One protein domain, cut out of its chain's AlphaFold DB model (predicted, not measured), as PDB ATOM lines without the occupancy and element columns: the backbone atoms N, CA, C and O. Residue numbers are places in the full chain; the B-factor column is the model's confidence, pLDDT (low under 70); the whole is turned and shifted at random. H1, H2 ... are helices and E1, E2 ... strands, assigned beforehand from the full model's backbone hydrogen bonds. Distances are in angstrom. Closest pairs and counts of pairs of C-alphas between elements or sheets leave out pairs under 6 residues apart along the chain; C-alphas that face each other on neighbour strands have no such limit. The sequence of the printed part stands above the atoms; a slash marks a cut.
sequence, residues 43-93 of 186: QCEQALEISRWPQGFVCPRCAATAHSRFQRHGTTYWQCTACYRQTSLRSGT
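AT A GLANCE: This is residues 43 to 93 of the 186 residues of the protein "Transposase" of Xanthomonas oryzae pv. oryzae (strain KACC10331 / KXO85) (UniProt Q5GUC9). A small sheet of three strands, a meander in which each strand is the antiparallel neighbour of the one before, has the short helix H1 set off from it; the long loop of residues 53 to 66 joins the two. The printed part has 51 residues, with H1, E1, E2 and E3 along it, sheet order E1 - E2 - E3, class mixed, under half of the residues in named elements. It is compact, radius of gyration of the C-alphas 10.4 A, spanning 29 by 25 by 17 A.

IN THESE COORDINATES: Find C-alpha 43 at (248.063, 264.765, 458.492); H1 runs from there to residue 52, 14.1 A. E1 is residues 67 to 72, 15.8 A; E2 is 75 to 80, 16.4 A; E3 is 86 to 88, 6.9 A, ending at (257.492, 264.165, 445.296).

HOW THE PARTS SIT: Look at hairpin E1 and E2, at 154 degrees: N 70 and O 77 are 3.0 A apart, within hydrogen-bond range. In hairpin E2 and E3, at 142 degrees, N 87 and O 78 are 2.8 A apart, within range. H1, whose O i to N i+4 pairs are each within range, is not on the sheet and is apart from E2 and E3.

THE WHOLE: C-alphas 43 and 82, the two farthest apart, are 29.4 A apart. The printed part has no cut; the link H1 to E1 is long. No printed residue is under 70 in pLDDT.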
ATOM      1  N   GLN A  43     247.399 265.466 457.391       94.94
ATOM      2  CA  GLN A  43     248.063 264.765 458.492       94.94
ATOM      3  C   GLN A  43     248.960 263.630 457.985       94.94
ATOM      4  O   GLN A  43     250.070 263.444 458.483       94.94
ATOM      5  N   CYS A  44     248.498 262.879 456.981       94.38
ATOM      6  CA  CYS A  44     249.282 261.808 456.369       94.38
ATOM      7  C   CYS A  44     250.519 262.352 455.641       94.38
ATOM      8  O   CYS A  44     251.603 261.788 455.779       94.38
ATOM      9  N   GLU A  45     250.365 263.443 454.887       93.31
ATOM     10  CA  GLU A  45     251.470 264.115 454.196       93.31
ATOM     11  C   GLU A  45     252.500 264.653 455.184       93.31
ATOM     12  O   GLU A  45     253.677 264.328 455.071       93.31
ATOM     13  N   GLN A  46     252.064 265.388 456.207       93.06
ATOM     14  CA  GLN A  46     252.959 265.930 457.226       93.06
ATOM     15  C   GLN A  46     253.710 264.821 457.972       93.06
ATOM     16  O   GLN A  46     254.914 264.924 458.198       93.06
ATOM     17  N   ALA A  47     253.023 263.735 458.338       93.06
ATOM     18  CA  ALA A  47     253.668 262.615 459.013       93.06
ATOM     19  C   ALA A  47     254.718 261.928 458.125       93.06
ATOM     20  O   ALA A  47     255.780 261.544 458.617       93.06
ATOM     21  N   LEU A  48     254.439 261.791 456.825       93.25
ATOM     22  CA  LEU A  48     255.387 261.224 455.871       93.25
ATOM     23  C   LEU A  48     256.566 262.173 455.603       93.25
ATOM     24  O   LEU A  48     257.695 261.707 455.499       93.25
ATOM     25  N   GLU A  49     256.328 263.484 455.546       93.62
ATOM     26  CA  GLU A  49     257.367 264.511 455.395       93.62
ATOM     27  C   GLU A  49     258.342 264.478 456.571       93.62
ATOM     28  O   GLU A  49     259.540 264.308 456.358       93.62
ATOM     29  N   ILE A  50     257.832 264.498 457.807       93.25
ATOM     30  CA  ILE A  50     258.651 264.398 459.025       93.25
ATOM     31  C   ILE A  50     259.415 263.069 459.071       93.25
ATOM     32  O   ILE A  50     260.592 263.043 459.422       93.25
ATOM     33  N   SER A  51     258.769 261.957 458.705       90.62
ATOM     34  CA  SER A  51     259.424 260.643 458.704       90.62
ATOM     35  C   SER A  51     260.537 260.537 457.665       90.62
ATOM     36  O   SER A  51     261.503 259.810 457.886       90.62
ATOM     37  N   ARG A  52     260.383 261.191 456.512       90.50
ATOM     38  CA  ARG A  52     261.347 261.138 455.410       90.50
ATOM     39  C   ARG A  52     262.500 262.116 455.621       90.50
ATOM     40  O   ARG A  52     263.639 261.810 455.275       90.50
ATOM     41  N   TRP A  53     262.188 263.287 456.160       93.25
ATOM     42  CA  TRP A  53     263.060 264.450 456.234       93.25
ATOM     43  C   TRP A  53     262.918 265.133 457.603       93.25
ATOM     44  O   TRP A  53     262.402 266.248 457.694       93.25
ATOM     45  N   PRO A  54     263.384 264.489 458.690       92.44
ATOM     46  CA  PRO A  54     263.187 264.993 460.051       92.44
ATOM     47  C   PRO A  54     263.864 266.346 460.306       92.44
ATOM     48  O   PRO A  54     263.423 267.099 461.167       92.44
ATOM     49  N   GLN A  55     264.921 266.662 459.551       92.94
ATOM     50  CA  GLN A  55     265.676 267.918 459.640       92.94
ATOM     51  C   GLN A  55     265.437 268.835 458.426       92.94
ATOM     52  O   GLN A  55     266.195 269.772 458.192       92.94
ATOM     53  N   GLY A  56     264.390 268.570 457.639       93.75
ATOM     54  CA  GLY A  56     264.115 269.266 456.384       93.75
ATOM     55  C   GLY A  56     264.584 268.498 455.146       93.75
ATOM     56  O   GLY A  56     265.228 267.450 455.233       93.75
ATOM     57  N   PHE A  57     264.183 268.999 453.975       94.69
ATOM     58  CA  PHE A  57     264.381 268.325 452.691       94.69
ATOM     59  C   PHE A  57     265.857 268.023 452.411       94.69
ATOM     60  O   PHE A  57     266.711 268.905 452.475       94.69
ATOM     61  N   VAL A  58     266.120 266.786 451.992       95.31
ATOM     62  CA  VAL A  58     267.416 266.344 451.468       95.31
ATOM     63  C   VAL A  58     267.193 265.736 450.089       95.31
ATOM     64  O   VAL A  58     266.402 264.796 449.931       95.31
ATOM     65  N   CYS A  59     267.885 266.268 449.079       94.75
ATOM     66  CA  CYS A  59     267.758 265.787 447.710       94.75
ATOM     67  C   CYS A  59     268.236 264.327 447.593       94.75
ATOM     68  O   CYS A  59     269.400 264.053 447.884       94.75
ATOM     69  N   PRO A  60     267.418 263.400 447.057       92.00
ATOM     70  CA  PRO A  60     267.810 261.995 446.927       92.00
ATOM     71  C   PRO A  60     268.924 261.748 445.895       92.00
ATOM     72  O   PRO A  60     269.455 260.647 445.838       92.00
ATOM     73  N   ARG A  61     269.259 262.738 445.053       94.19
ATOM     74  CA  ARG A  61     270.294 262.615 444.012       94.19
ATOM     75  C   ARG A  61     271.654 263.154 444.449       94.19
ATOM     76  O   ARG A  61     272.664 262.537 444.147       94.19
ATOM     77  N   CYS A  62     271.684 264.328 445.078       95.44
ATOM     78  CA  CYS A  62     272.927 265.060 445.364       95.44
ATOM     79  C   CYS A  62     273.086 265.467 446.835       95.44
ATOM     80  O   CYS A  62     274.009 266.205 447.152       95.44
ATOM     81  N   ALA A  63     272.171 265.047 447.715       95.12
ATOM     82  CA  ALA A  63     272.147 265.374 449.144       95.12
ATOM     83  C   ALA A  63     272.060 266.874 449.508       95.12
ATOM     84  O   ALA A  63     272.004 267.208 450.687       95.12
ATOM     85  N   ALA A  64     271.968 267.784 448.533       95.94
ATOM     86  CA  ALA A  64     271.744 269.200 448.803       95.94
ATOM     87  C   ALA A  64     270.387 269.439 449.489       95.94
ATOM     88  O   ALA A  64     269.389 268.777 449.181       95.94
ATOM     89  N   THR A  65     270.355 270.424 450.385       96.19
ATOM     90  CA  THR A  65     269.174 270.797 451.181       96.19
ATOM     91  C   THR A  65     268.417 271.988 450.600       96.19
ATOM     92  O   THR A  65     267.209 272.120 450.800       96.19
ATOM     93  N   ALA A  66     269.099 272.839 449.830       96.00
ATOM     94  CA  ALA A  66     268.487 273.972 449.151       96.00
ATOM     95  C   ALA A  66     267.495 273.495 448.073       96.00
ATOM     96  O   ALA A  66     267.817 272.683 447.195       96.00
ATOM     97  N   HIS A  67     266.261 273.988 448.166       96.56
ATOM     98  CA  HIS A  67     265.162 273.570 447.309       96.56
ATOM     99  C   HIS A  67     264.088 274.652 447.178       96.56
ATOM    100  O   HIS A  67     263.964 275.529 448.031       96.56
ATOM    101  N   SER A  68     263.274 274.543 446.133       96.06
ATOM    102  CA  SER A  68     261.977 275.211 446.031       96.06
ATOM    103  C   SER A  68     260.845 274.200 446.219       96.06
ATOM    104  O   SER A  68     260.980 273.020 445.882       96.06
ATOM    105  N   ARG A  69     259.721 274.659 446.776       95.44
ATOM    106  CA  ARG A  69     258.504 273.864 446.981       95.44
ATOM    107  C   ARG A  69     257.383 274.442 446.128       95.44
ATOM    108  O   ARG A  69     257.145 275.644 446.170       95.44
ATOM    109  N   PHE A  70     256.684 273.595 445.384       94.81
ATOM    110  CA  PHE A  70     255.526 274.003 444.586       94.81
ATOM    111  C   PHE A  70     254.500 272.874 444.487       94.81
ATOM    112  O   PHE A  70     254.793 271.718 444.796       94.81
ATOM    113  N   GLN A  71     253.282 273.206 444.061       93.81
ATOM    114  CA  GLN A  71     252.223 272.226 443.833       93.81
ATOM    115  C   GLN A  71     251.890 272.099 442.350       93.81
ATOM    116  O   GLN A  71     251.857 273.084 441.617       93.81
ATOM    117  N   ARG A  72     251.619 270.870 441.914       91.69
ATOM    118  CA  ARG A  72     251.169 270.555 440.558       91.69
ATOM    119  C   ARG A  72     250.129 269.440 440.629       91.69
ATOM    120  O   ARG A  72     250.388 268.404 441.233       91.69
ATOM    121  N   HIS A  73     248.956 269.655 440.031       87.88
ATOM    122  CA  HIS A  73     247.827 268.706 440.059       87.88
ATOM    123  C   HIS A  73     247.483 268.204 441.479       87.88
ATOM    124  O   HIS A  73     247.278 267.011 441.693       87.88
ATOM    125  N   GLY A  74     247.498 269.100 442.474       85.06
ATOM    126  CA  GLY A  74     247.217 268.759 443.875       85.06
ATOM    127  C   GLY A  74     248.311 267.948 444.582       85.06
ATOM    128  O   GLY A  74     248.116 267.537 445.719       85.06
ATOM    129  N   THR A  75     249.461 267.715 443.942       87.62
ATOM    130  CA  THR A  75     250.620 267.044 444.548       87.62
ATOM    131  C   THR A  75     251.728 268.053 444.831       87.62
ATOM    132  O   THR A  75     252.060 268.878 443.979       87.62
ATOM    133  N   THR A  76     252.322 267.974 446.021       92.38
ATOM    134  CA  THR A  76     253.476 268.798 446.404       92.38
ATOM    135  C   THR A  76     254.779 268.201 445.868       92.38
ATOM    136  O   THR A  76     255.045 267.005 446.030       92.38
ATOM    137  N   TYR A  77     255.610 269.052 445.267       94.75
ATOM    138  CA  TYR A  77     256.933 268.724 444.750       94.75
ATOM    139  C   TYR A  77     258.009 269.597 445.393       94.75
ATOM    140  O   TYR A  77     257.797 270.777 445.676       94.75
ATOM    141  N   TRP A  78     259.186 268.997 445.557       95.94
ATOM    142  CA  TRP A  78     260.419 269.655 445.960       95.94
ATOM    143  C   TRP A  78     261.395 269.599 444.793       95.94
ATOM    144  O   TRP A  78     261.691 268.519 444.272       95.94
ATOM    145  N   GLN A  79     261.897 270.755 444.379       96.94
ATOM    146  CA  GLN A  79     262.918 270.865 443.348       96.94
ATOM    147  C   GLN A  79     264.225 271.310 443.976       96.94
ATOM    148  O   GLN A  79     264.325 272.400 444.529       96.94
ATOM    149  N   CYS A  80     265.240 270.459 443.870       97.25
ATOM    150  CA  CYS A  80     266.582 270.793 444.323       97.25
ATOM    151  C   CYS A  80     267.164 271.931 443.476       97.25
ATOM    152  O   CYS A  80     267.103 271.868 442.250       97.25
ATOM    153  N   THR A  81     267.773 272.935 444.109       96.75
ATOM    154  CA  THR A  81     268.403 274.055 443.389       96.75
ATOM    155  C   THR A  81     269.757 273.689 442.783       96.75
ATOM    156  O   THR A  81     270.140 274.276 441.781       96.75
ATOM    157  N   ALA A  82     270.462 272.699 443.341       96.38
ATOM    158  CA  ALA A  82     271.785 272.289 442.868       96.38
ATOM    159  C   ALA A  82     271.734 271.393 441.617       96.38
ATOM    160  O   ALA A  82     272.519 271.568 440.693       96.38
ATOM    161  N   CYS A  83     270.820 270.415 441.575       96.31
ATOM    162  CA  CYS A  83     270.752 269.432 440.480       96.31
ATOM    163  C   CYS A  83     269.433 269.449 439.691       96.31
ATOM    164  O   CYS A  83     269.209 268.553 438.873       96.31
ATOM    165  N   TYR A  84     268.538 270.401 439.990       95.44
ATOM    166  CA  TYR A  84     267.213 270.588 439.376       95.44
ATOM    167  C   TYR A  84     266.283 269.366 439.415       95.44
ATOM    168  O   TYR A  84     265.236 269.339 438.768       95.44
ATOM    169  N   ARG A  85     266.617 268.342 440.209       95.00
ATOM    170  CA  ARG A  85     265.784 267.148 440.354       95.00
ATOM    171  C   ARG A  85     264.506 267.495 441.108       95.00
ATOM    172  O   ARG A  85     264.559 267.954 442.249       95.00
ATOM    173  N   GLN A  86     263.373 267.176 440.491       94.94
ATOM    174  CA  GLN A  86     262.058 267.210 441.120       94.94
ATOM    175  C   GLN A  86     261.781 265.884 441.832       94.94
ATOM    176  O   GLN A  86     262.029 264.805 441.290       94.94
ATOM    177  N   THR A  87     261.296 265.970 443.066       94.50
ATOM    178  CA  THR A  87     260.994 264.824 443.928       94.50
ATOM    179  C   THR A  87     259.647 265.074 444.593       94.50
ATOM    180  O   THR A  87     259.440 266.136 445.177       94.50
ATOM    181  N   SER A  88     258.717 264.123 444.493       94.25
ATOM    182  CA  SER A  88     257.492 264.165 445.296       94.25
ATOM    183  C   SER A  88     257.746 263.507 446.648       94.25
ATOM    184  O   SER A  88     258.710 262.760 446.826       94.25
ATOM    185  N   LEU A  89     256.837 263.712 447.596       92.88
ATOM    186  CA  LEU A  89     256.933 263.095 448.918       92.88
ATOM    187  C   LEU A  89     257.021 261.552 448.864       92.88
ATOM    188  O   LEU A  89     257.663 260.913 449.700       92.88
ATOM    189  N   ARG A  90     256.402 260.954 447.838       93.06
ATOM    190  CA  ARG A  90     256.319 259.500 447.627       93.06
ATOM    191  C   ARG A  90     257.468 258.936 446.794       93.06
ATOM    192  O   ARG A  90     257.665 257.722 446.816       93.06
ATOM    193  N   SER A  91     258.218 259.776 446.083       92.25
ATOM    194  CA  SER A  91     259.277 259.339 445.166       92.25
ATOM    195  C   SER A  91     260.356 258.527 445.883       92.25
ATOM    196  O   SER A  91     260.905 258.976 446.889       92.25
ATOM    197  N   GLY A  92     260.688 257.338 445.377       88.56
ATOM    198  CA  GLY A  92     261.669 256.451 446.017       88.56
ATOM    199  C   GLY A  92     261.203 255.824 447.339       88.56
ATOM    200  O   GLY A  92     262.033 255.387 448.127       88.56
ATOM    201  N   THR A  93     259.894 255.799 447.613       91.88
ATOM    202  CA  THR A  93     259.306 255.017 448.719       91.88
ATOM    203  C   THR A  93     258.561 253.797 448.179       91.88
ATOM    204  O   THR A  93     258.284 253.703 446.985       91.88
TER     205      THR A  93